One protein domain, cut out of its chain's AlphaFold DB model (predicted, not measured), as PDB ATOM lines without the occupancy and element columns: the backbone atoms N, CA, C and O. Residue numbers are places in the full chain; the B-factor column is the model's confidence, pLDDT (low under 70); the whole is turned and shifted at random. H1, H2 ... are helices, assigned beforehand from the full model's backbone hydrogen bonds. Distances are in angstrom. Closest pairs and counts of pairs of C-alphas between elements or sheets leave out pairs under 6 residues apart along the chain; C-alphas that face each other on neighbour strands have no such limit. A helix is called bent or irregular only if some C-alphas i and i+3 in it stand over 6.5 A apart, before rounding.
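Overview. This is residues 47 to 124 of the 124 residues of the protein "Polysaccharide/polyol phosphate ABC transporter ATP-binding protein" of Bacteroidia bacterium (UniProt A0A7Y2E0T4). The printed part is a flat, open, coiled frame with few contacts: two short helices, H1 and H2, make a corner, a long unnamed link sweeps round from H2 to the bent helix H3, and the last residues, 118 to 124, fold back inward from the end of H3. H1 lies toward the inside of this frame, and the two arms of H3 make an L along its rim. There are 78 residues with three named helices, in the order H1, H2, H3, and no named strand; the class is all helix. The whole is loose, with a radius of gyration of the C-alphas of 15.8 A and spans of 43 by 33 by 14 A.

Along the chain. H1, residues 55 to 60, begins at C-alpha 55 (2.058, 30.147, 26.362) and is 8.7 A long. H2, residues 62 to 73, is 16.5 A long. H3, residues 93 to 117, was assigned as one helix by its hydrogen bonds but is bent: C-alphas 105 and 108 are 7.6 A apart. Its arm H3a, residues 93 to 105, is 20.3 A long and irregular, with C-alphas 94 and 97 at 7.3 A. Its arm H3b, residues 108 to 117, is 14.3 A long and ends at C-alpha 117 (15.490, 28.823, 34.325).

Arrangement. H1 and H2 touch only at the corner by their tight link, H2 with residues 64 to 66 alone; their closest C-alphas, of Leu 58 and Ala 65, are 5.2 A apart. They run opposite ways at a steep tilt of 47 degrees. H3a and H3b are about perpendicular, at 76 degrees, and both are apart from H1 and H2. Every O i to N i+4 pair is within hydrogen-bond range in H1, H2 and H3b, and 5 of 9 in H3a.

Size, cuts and confidence. The C-alphas farthest apart, of Lys 76 and Asp 97, are 43.6 A apart. The printed part has no cut. The link from H2 to H3, residues 74 to 92, is long. Residues 86 to 98, of which 93 to 98 belong to H3, stand free, as do residues 104 to 109 of H3. Mean pLDDT of the printed part is 88.8; residues 91 to 94 and 124 are under 70.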
ATOM      1  N   LEU A  47      20.681  22.421  30.218       95.62
ATOM      2  CA  LEU A  47      19.601  23.413  30.124       95.62
ATOM      3  C   LEU A  47      19.555  24.124  28.757       95.62
ATOM      4  O   LEU A  47      18.486  24.311  28.197       95.62
ATOM      5  N   LYS A  48      20.720  24.418  28.159       96.19
ATOM      6  CA  LYS A  48      20.832  25.031  26.820       96.19
ATOM      7  C   LYS A  48      20.269  24.190  25.661       96.19
ATOM      8  O   LYS A  48      20.175  24.693  24.550       96.19
ATOM      9  N   GLN A  49      19.984  22.907  25.890       97.75
ATOM     10  CA  GLN A  49      19.354  21.993  24.930       97.75
ATOM     11  C   GLN A  49      17.834  21.921  25.123       97.75
ATOM     12  O   GLN A  49      17.185  21.066  24.529       97.75
ATOM     13  N   MET A  50      17.268  22.787  25.964       97.88
ATOM     14  CA  MET A  50      15.840  22.876  26.229       97.88
ATOM     15  C   MET A  50      15.388  24.318  25.992       97.88
ATOM     16  O   MET A  50      16.092  25.266  26.341       97.88
ATOM     17  N   LEU A  51      14.209  24.479  25.396       97.06
ATOM     18  CA  LEU A  51      13.553  25.768  25.218       97.06
ATOM     19  C   LEU A  51      12.266  25.772  26.038       97.06
ATOM     20  O   LEU A  51      11.447  24.865  25.907       97.06
ATOM     21  N   PHE A  52      12.086  26.809  26.849       95.69
ATOM     22  CA  PHE A  52      10.873  27.034  27.630       95.69
ATOM     23  C   PHE A  52      10.205  28.300  27.108       95.69
ATOM     24  O   PHE A  52      10.854  29.342  27.027       95.69
ATOM     25  N   LEU A  53       8.934  28.192  26.736       93.38
ATOM     26  CA  LEU A  53       8.158  29.281  26.152       93.38
ATOM     27  C   LEU A  53       6.974  29.609  27.044       93.38
ATOM     28  O   LEU A  53       6.331  28.712  27.585       93.38
ATOM     29  N   ASP A  54       6.672  30.898  27.138       90.38
ATOM     30  CA  ASP A  54       5.425  31.360  27.723       90.38
ATOM     31  C   ASP A  54       4.282  31.084  26.739       90.38
ATOM     32  O   ASP A  54       4.324  31.539  25.591       90.38
ATOM     33  N   SER A  55       3.258  30.354  27.173       89.25
ATOM     34  CA  SER A  55       2.058  30.147  26.362       89.25
ATOM     35  C   SER A  55       1.359  31.469  26.054       89.25
ATOM     36  O   SER A  55       0.839  31.629  24.953       89.25
ATOM     37  N   GLN A  56       1.409  32.450  26.962       89.00
ATOM     38  CA  GLN A  56       0.821  33.765  26.716       89.00
ATOM     39  C   GLN A  56       1.496  34.464  25.533       89.00
ATOM     40  O   GLN A  56       0.818  35.055  24.701       89.00
ATOM     41  N   LEU A  57       2.819  34.321  25.379       90.19
ATOM     42  CA  LEU A  57       3.526  34.850  24.210       90.19
ATOM     43  C   LEU A  57       3.049  34.190  22.912       90.19
ATOM     44  O   LEU A  57       2.962  34.861  21.889       90.19
ATOM     45  N   LEU A  58       2.759  32.888  22.932       89.31
ATOM     46  CA  LEU A  58       2.232  32.190  21.759       89.31
ATOM     47  C   LEU A  58       0.854  32.728  21.351       89.31
ATOM     48  O   LEU A  58       0.597  32.860  20.152       89.31
ATOM     49  N   PHE A  59      -0.003  33.042  22.322       86.88
ATOM     50  CA  PHE A  59      -1.336  33.589  22.073       86.88
ATOM     51  C   PHE A  59      -1.293  35.060  21.642       86.88
ATOM     52  O   PHE A  59      -1.914  35.415  20.643       86.88
ATOM     53  N   ASP A  60      -0.503  35.890  22.325       89.38
ATOM     54  CA  ASP A  60      -0.431  37.331  22.067       89.38
ATOM     55  C   ASP A  60       0.400  37.664  20.816       89.38
ATOM     56  O   ASP A  60       0.067  38.571  20.052       89.38
ATOM     57  N   ASP A  61       1.496  36.934  20.585       92.12
ATOM     58  CA  ASP A  61       2.398  37.133  19.450       92.12
ATOM     59  C   ASP A  61       3.001  35.806  18.963       92.12
ATOM     60  O   ASP A  61       4.186  35.489  19.145       92.12
ATOM     61  N   SER A  62       2.180  35.035  18.249       92.69
ATOM     62  CA  SER A  62       2.581  33.732  17.709       92.69
ATOM     63  C   SER A  62       3.795  33.808  16.779       92.69
ATOM     64  O   SER A  62       4.546  32.839  16.679       92.69
ATOM     65  N   GLN A  63       4.028  34.949  16.112       94.62
ATOM     66  CA  GLN A  63       5.218  35.108  15.267       94.62
ATOM     67  C   GLN A  63       6.476  35.165  16.130       94.62
ATOM     68  O   GLN A  63       7.458  34.498  15.818       94.62
ATOM     69  N   LYS A  64       6.454  35.925  17.226       94.88
ATOM     70  CA  LYS A  64       7.596  36.014  18.136       94.88
ATOM     71  C   LYS A  64       7.869  34.694  18.855       94.88
ATOM     72  O   LYS A  64       9.036  34.330  18.992       94.88
ATOM     73  N   ALA A  65       6.837  33.954  19.266       94.56
ATOM     74  CA  ALA A  65       7.008  32.603  19.809       94.56
ATOM     75  C   ALA A  65       7.646  31.654  18.773       94.56
ATOM     76  O   ALA A  65       8.641  30.987  19.063       94.56
ATOM     77  N   TYR A  66       7.141  31.657  17.536       95.31
ATOM     78  CA  TYR A  66       7.687  30.868  16.426       95.31
ATOM     79  C   TYR A  66       9.150  31.212  16.111       95.31
ATOM     80  O   TYR A  66       9.992  30.337  15.899       95.31
ATOM     81  N   ASP A  67       9.487  32.497  16.133       96.19
ATOM     82  CA  ASP A  67      10.846  32.986  15.931       96.19
ATOM     83  C   ASP A  67      11.826  32.479  17.002       96.19
ATOM     84  O   ASP A  67      12.999  32.249  16.694       96.19
ATOM     85  N   GLN A  68      11.374  32.299  18.249       96.62
ATOM     86  CA  GLN A  68      12.193  31.702  19.309       96.62
ATOM     87  C   GLN A  68      12.429  30.212  19.060       96.62
ATOM     88  O   GLN A  68      13.569  29.758  19.163       96.62
ATOM     89  N   VAL A  69      11.386  29.474  18.664       97.12
ATOM     90  CA  VAL A  69      11.486  28.047  18.314       97.12
ATOM     91  C   VAL A  69      12.460  27.840  17.158       97.12
ATOM     92  O   VAL A  69      13.401  27.059  17.268       97.12
ATOM     93  N   THR A  70      12.277  28.566  16.055       97.44
ATOM     94  CA  THR A  70      13.130  28.427  14.863       97.44
ATOM     95  C   THR A  70      14.581  28.798  15.145       97.44
ATOM     96  O   THR A  70      15.486  28.082  14.715       97.44
ATOM     97  N   LYS A  71      14.818  29.859  15.928       97.62
ATOM     98  CA  LYS A  71      16.164  30.230  16.386       97.62
ATOM     99  C   LYS A  71      16.799  29.123  17.228       97.62
ATOM    100  O   LYS A  71      17.964  28.808  17.011       97.62
ATOM    101  N   PHE A  72      16.057  28.551  18.172       98.00
ATOM    102  CA  PHE A  72      16.545  27.471  19.030       98.00
ATOM    103  C   PHE A  72      16.890  26.206  18.232       98.00
ATOM    104  O   PHE A  72      17.929  25.597  18.466       98.00
ATOM    105  N   LEU A  73      16.058  25.854  17.249       97.88
ATOM    106  CA  LEU A  73      16.286  24.712  16.359       97.88
ATOM    107  C   LEU A  73      17.352  24.973  15.280       97.88
ATOM    108  O   LEU A  73      17.753  24.041  14.589       97.88
ATOM    109  N   GLY A  74      17.801  26.220  15.106       97.62
ATOM    110  CA  GLY A  74      18.770  26.590  14.072       97.62
ATOM    111  C   GLY A  74      18.210  26.543  12.646       97.62
ATOM    112  O   GLY A  74      18.967  26.336  11.701       97.62
ATOM    113  N   ILE A  75      16.897  26.727  12.474       97.56
ATOM    114  CA  ILE A  75      16.224  26.676  11.167       97.56
ATOM    115  C   ILE A  75      15.811  28.068  10.678       97.56
ATOM    116  O   ILE A  75      15.678  29.022  11.448       97.56
ATOM    117  N   LYS A  76      15.605  28.192   9.363       96.12
ATOM    118  CA  LYS A  76      15.224  29.457   8.726       96.12
ATOM    119  C   LYS A  76      13.859  29.932   9.233       96.12
ATOM    120  O   LYS A  76      12.889  29.180   9.229       96.12
ATOM    121  N   LYS A  77      13.781  31.215   9.590       94.94
ATOM    122  CA  LYS A  77      12.525  31.882   9.941       94.94
ATOM    123  C   LYS A  77      11.634  32.066   8.715       94.94
ATOM    124  O   LYS A  77      12.117  32.423   7.638       94.94
ATOM    125  N   ILE A  78      10.332  31.913   8.915       94.62
ATOM    126  CA  ILE A  78       9.301  32.274   7.941       94.62
ATOM    127  C   ILE A  78       8.263  33.170   8.611       94.62
ATOM    128  O   ILE A  78       8.085  33.141   9.832       94.62
ATOM    129  N   LYS A  79       7.561  33.956   7.798       94.44
ATOM    130  CA  LYS A  79       6.401  34.713   8.258       94.44
ATOM    131  C   LYS A  79       5.195  33.779   8.307       94.44
ATOM    132  O   LYS A  79       4.861  33.162   7.298       94.44
ATOM    133  N   LEU A  80       4.555  33.685   9.466       90.44
ATOM    134  CA  LEU A  80       3.301  32.960   9.619       90.44
ATOM    135  C   LEU A  80       2.200  33.690   8.840       90.44
ATOM    136  O   LEU A  80       2.037  34.904   8.983       90.44
ATOM    137  N   ILE A  81       1.473  32.945   8.006       83.69
ATOM    138  CA  ILE A  81       0.412  33.484   7.143       83.69
ATOM    139  C   ILE A  81      -0.925  33.513   7.895       83.69
ATOM    140  O   ILE A  81      -1.647  34.502   7.819       83.69
ATOM    141  N   GLU A  82      -1.218  32.472   8.676       78.25
ATOM    142  CA  GLU A  82      -2.431  32.353   9.484       78.25
ATOM    143  C   GLU A  82      -2.056  32.100  10.949       78.25
ATOM    144  O   GLU A  82      -1.148  31.323  11.249       78.25
ATOM    145  N   LYS A  83      -2.742  32.791  11.861       75.94
ATOM    146  CA  LYS A  83      -2.538  32.705  13.317       75.94
ATOM    147  C   LYS A  83      -3.864  32.426  14.025       75.94
ATOM    148  O   LYS A  83      -4.215  33.089  14.996       75.94
ATOM    149  N   LYS A  84      -4.656  31.509  13.469       79.25
ATOM    150  CA  LYS A  84      -5.968  31.162  14.010       79.25
ATOM    151  C   LYS A  84      -5.822  30.096  15.095       79.25
ATOM    152  O   LYS A  84      -5.146  29.090  14.891       79.25
ATOM    153  N   ALA A  85      -6.479  30.308  16.232       80.75
ATOM    154  CA  ALA A  85      -6.659  29.265  17.233       80.75
ATOM    155  C   ALA A  85      -7.708  28.256  16.739       80.75
ATOM    156  O   ALA A  85      -8.787  28.638  16.280       80.75
ATOM    157  N   TYR A  86      -7.396  26.968  16.840       83.56
ATOM    158  CA  TYR A  86      -8.327  25.876  16.559       83.56
ATOM    159  C   TYR A  86      -8.645  25.150  17.865       83.56
ATOM    160  O   TYR A  86      -7.781  25.055  18.733       83.56
ATOM    161  N   ASN A  87      -9.864  24.618  17.989       83.12
ATOM    162  CA  ASN A  87     -10.328  23.902  19.184       83.12
ATOM    163  C   ASN A  87     -10.208  24.728  20.482       83.12
ATOM    164  O   ASN A  87      -9.893  24.180  21.537       83.12
ATOM    165  N   SER A  88     -10.440  26.043  20.408       76.69
ATOM    166  CA  SER A  88     -10.534  26.889  21.599       76.69
ATOM    167  C   SER A  88     -11.755  26.471  22.420       76.69
ATOM    168  O   SER A  88     -12.880  26.522  21.918       76.69
ATOM    169  N   GLY A  89     -11.529  26.040  23.662       73.00
ATOM    170  CA  GLY A  89     -12.601  25.860  24.639       73.00
ATOM    171  C   GLY A  89     -13.238  27.200  25.009       73.00
ATOM    172  O   GLY A  89     -12.646  28.254  24.772       73.00
ATOM    173  N   ALA A  90     -14.445  27.155  25.574       72.81
ATOM    174  CA  ALA A  90     -15.032  28.333  26.201       72.81
ATOM    175  C   ALA A  90     -14.188  28.748  27.416       72.81
ATOM    176  O   ALA A  90     -13.613  27.888  28.089       72.81
ATOM    177  N   GLU A  91     -14.109  30.052  27.682       66.38
ATOM    178  CA  GLU A  91     -13.603  30.541  28.964       66.38
ATOM    179  C   GLU A  91     -14.557  30.061  30.065       66.38
ATOM    180  O   GLU A  91     -15.774  30.203  29.950       66.38
ATOM    181  N   ASP A  92     -13.995  29.415  31.084       66.25
ATOM    182  CA  ASP A  92     -14.744  28.892  32.221       66.25
ATOM    183  C   ASP A  92     -14.653  29.892  33.377       66.25
ATOM    184  O   ASP A  92     -13.704  29.878  34.170       66.25
ATOM    185  N   ASP A  93     -15.635  30.791  33.441       67.31
ATOM    186  CA  ASP A  93     -15.760  31.783  34.512       67.31
ATOM    187  C   ASP A  93     -15.925  31.126  35.900       67.31
ATOM    188  O   ASP A  93     -15.659  31.762  36.922       67.31
ATOM    189  N   GLU A  94     -16.303  29.841  35.973       67.31
ATOM    190  CA  GLU A  94     -16.460  29.113  37.239       67.31
ATOM    191  C   GLU A  94     -15.118  28.683  37.854       67.31
ATOM    192  O   GLU A  94     -15.090  28.292  39.022       67.31
ATOM    193  N   ALA A  95     -14.003  28.787  37.115       73.56
ATOM    194  CA  ALA A  95     -12.664  28.409  37.579       73.56
ATOM    195  C   ALA A  95     -11.944  29.506  38.398       73.56
ATOM    196  O   ALA A  95     -10.852  29.279  38.938       73.56
ATOM    197  N   VAL A  96     -12.507  30.720  38.470       75.25
ATOM    198  CA  VAL A  96     -11.827  31.896  39.045       75.25
ATOM    199  C   VAL A  96     -11.465  31.701  40.519       75.25
ATOM    200  O   VAL A  96     -10.382  32.118  40.941       75.25
ATOM    201  N   ASP A  97     -12.325  31.063  41.310       79.81
ATOM    202  CA  ASP A  97     -12.079  30.890  42.744       79.81
ATOM    203  C   ASP A  97     -11.039  29.797  43.032       79.81
ATOM    204  O   ASP A  97     -10.137  30.002  43.844       79.81
ATOM    205  N   GLN A  98     -11.047  28.701  42.274       82.88
ATOM    206  CA  GLN A  98     -10.040  27.639  42.348       82.88
ATOM    207  C   GLN A  98      -8.662  28.173  41.931       82.88
ATOM    208  O   GLN A  98      -7.644  27.841  42.540       82.88
ATOM    209  N   ILE A  99      -8.609  29.061  40.932       82.88
ATOM    210  CA  ILE A  99      -7.372  29.741  40.526       82.88
ATOM    211  C   ILE A  99      -6.808  30.602  41.669       82.88
ATOM    212  O   ILE A  99      -5.589  30.620  41.876       82.88
ATOM    213  N   LYS A 100      -7.658  31.308  42.431       84.81
ATOM    214  CA  LYS A 100      -7.211  32.114  43.585       84.81
ATOM    215  C   LYS A 100      -6.575  31.255  44.675       84.81
ATOM    216  O   LYS A 100      -5.619  31.711  45.296       84.81
ATOM    217  N   GLU A 101      -7.057  30.031  44.883       86.44
ATOM    218  CA  GLU A 101      -6.482  29.093  45.856       86.44
ATOM    219  C   GLU A 101      -5.183  28.443  45.355       86.44
ATOM    220  O   GLU A 101      -4.212  28.313  46.105       86.44
ATOM    221  N   LEU A 102      -5.122  28.075  44.070       89.31
ATOM    222  CA  LEU A 102      -3.960  27.393  43.494       89.31
ATOM    223  C   LEU A 102      -2.747  28.315  43.305       89.31
ATOM    224  O   LEU A 102      -1.606  27.853  43.365       89.31
ATOM    225  N   LYS A 103      -2.953  29.621  43.107       88.88
ATOM    226  CA  LYS A 103      -1.851  30.585  42.938       88.88
ATOM    227  C   LYS A 103      -0.891  30.627  44.131       88.88
ATOM    228  O   LYS A 103       0.308  30.443  43.913       88.88
ATOM    229  N   PRO A 104      -1.354  30.859  45.378       91.00
ATOM    230  CA  PRO A 104      -0.496  30.749  46.552       91.00
ATOM    231  C   PRO A 104       0.136  29.364  46.684       91.00
ATOM    232  O   PRO A 104       1.320  29.278  46.991       91.00
ATOM    233  N   PHE A 105      -0.625  28.304  46.399       91.81
ATOM    234  CA  PHE A 105      -0.159  26.922  46.514       91.81
ATOM    235  C   PHE A 105       1.062  26.620  45.625       91.81
ATOM    236  O   PHE A 105       1.986  25.942  46.066       91.81
ATOM    237  N   PHE A 106       1.112  27.155  44.401       93.50
ATOM    238  CA  PHE A 106       2.249  26.966  43.489       93.50
ATOM    239  C   PHE A 106       3.350  28.028  43.611       93.50
ATOM    240  O   PHE A 106       4.350  27.930  42.901       93.50
ATOM    241  N   ARG A 107       3.213  29.037  44.482       93.31
ATOM    242  CA  ARG A 107       4.133  30.188  44.523       93.31
ATOM    243  C   ARG A 107       5.595  29.775  44.691       93.31
ATOM    244  O   ARG A 107       6.409  30.124  43.844       93.31
ATOM    245  N   GLU A 108       5.905  29.004  45.730       94.81
ATOM    246  CA  GLU A 108       7.282  28.569  46.016       94.81
ATOM    247  C   GLU A 108       7.846  27.698  44.881       94.81
ATOM    248  O   GLU A 108       8.986  27.868  44.456       94.81
ATOM    249  N   ALA A 109       7.020  26.812  44.317       95.44
ATOM    250  CA  ALA A 109       7.416  25.972  43.187       95.44
ATOM    251  C   ALA A 109       7.686  26.785  41.906       95.44
ATOM    252  O   ALA A 109       8.558  26.424  41.110       95.44
ATOM    253  N   ASN A 110       6.948  27.878  41.697       95.19
ATOM    254  CA  ASN A 110       7.152  28.792  40.577       95.19
ATOM    255  C   ASN A 110       8.418  29.633  40.774       95.19
ATOM    256  O   ASN A 110       9.161  29.837  39.820       95.19
ATOM    257  N   GLU A 111       8.700  30.081  41.997       95.19
ATOM    258  CA  GLU A 111       9.950  30.776  42.327       95.19
ATOM    259  C   GLU A 111      11.165  29.876  42.068       95.19
ATOM    260  O   GLU A 111      12.070  30.276  41.336       95.19
ATOM    261  N   GLU A 112      11.123  28.626  42.537       97.00
ATOM    262  CA  GLU A 112      12.154  27.620  42.254       97.00
ATOM    263  C   GLU A 112      12.353  27.416  40.743       97.00
ATOM    264  O   GLU A 112      13.480  27.314  40.252       97.00
ATOM    265  N   LEU A 113      11.257  27.361  39.980       97.00
ATOM    266  CA  LEU A 113      11.321  27.258  38.526       97.00
ATOM    267  C   LEU A 113      12.003  28.479  37.902       97.00
ATOM    268  O   LEU A 113      12.834  28.322  37.008       97.00
ATOM    269  N   PHE A 114      11.642  29.685  38.333       95.81
ATOM    270  CA  PHE A 114      12.184  30.908  37.753       95.81
ATOM    271  C   PHE A 114      13.679  31.047  38.024       95.81
ATOM    272  O   PHE A 114      14.430  31.432  37.127       95.81
ATOM    273  N   GLU A 115      14.121  30.678  39.225       96.25
ATOM    274  CA  GLU A 115      15.540  30.594  39.567       96.25
ATOM    275  C   GLU A 115      16.262  29.553  38.709       96.25
ATOM    276  O   GLU A 115      17.304  29.851  38.124       96.25
ATOM    277  N   LEU A 116      15.680  28.357  38.563       96.88
ATOM    278  CA  LEU A 116      16.246  27.275  37.754       96.88
ATOM    279  C   LEU A 116      16.439  27.681  36.287       96.88
ATOM    280  O   LEU A 116      17.423  27.289  35.658       96.88
ATOM    281  N   LEU A 117      15.484  28.427  35.731       95.56
ATOM    282  CA  LEU A 117      15.490  28.823  34.325       95.56
ATOM    283  C   LEU A 117      16.177  30.169  34.069       95.56
ATOM    284  O   LEU A 117      16.450  30.492  32.913       95.56
ATOM    285  N   GLY A 118      16.437  30.963  35.111       94.44
ATOM    286  CA  GLY A 118      16.936  32.333  34.980       94.44
ATOM    287  C   GLY A 118      15.959  33.274  34.261       94.44
ATOM    288  O   GLY A 118      16.381  34.280  33.695       94.44
ATOM    289  N   GLN A 119      14.664  32.945  34.247       91.75
ATOM    290  CA  GLN A 119      13.603  33.740  33.625       91.75
ATOM    291  C   GLN A 119      12.321  33.659  34.452       91.75
ATOM    292  O   GLN A 119      12.025  32.626  35.047       91.75
ATOM    293  N   LYS A 120      11.540  34.740  34.460       91.75
ATOM    294  CA  LYS A 120      10.229  34.786  35.113       91.75
ATOM    295  C   LYS A 120       9.126  34.711  34.069       91.75
ATOM    296  O   LYS A 120       9.190  35.416  33.064       91.75
ATOM    297  N   PHE A 121       8.109  33.908  34.348       88.69
ATOM    298  CA  PHE A 121       6.878  33.884  33.568       88.69
ATOM    299  C   PHE A 121       5.799  34.680  34.292       88.69
ATOM    300  O   PHE A 121       5.674  34.597  35.515       88.69
ATOM    301  N   ASN A 122       5.027  35.469  33.548       81.38
ATOM    302  CA  ASN A 122       3.980  36.308  34.126       81.38
ATOM    303  C   ASN A 122       2.656  35.538  34.185       81.38
ATOM    304  O   ASN A 122       1.687  35.884  33.509       81.38
ATOM    305  N   TRP A 123       2.646  34.448  34.953       81.31
ATOM    306  CA  TRP A 123       1.448  33.641  35.158       81.31
ATOM    307  C   TRP A 123       0.484  34.401  36.056       81.31
ATOM    308  O   TRP A 123       0.755  34.604  37.240       81.31
ATOM    309  N   LYS A 124      -0.595  34.881  35.435       61.62
ATOM    310  CA  LYS A 124      -1.569  35.758  36.070       61.62
ATOM    311  C   LYS A 124      -2.399  35.041  37.088       61.62
ATOM    312  O   LYS A 124      -3.042  34.018  36.767       61.62
TER     313      LYS A 124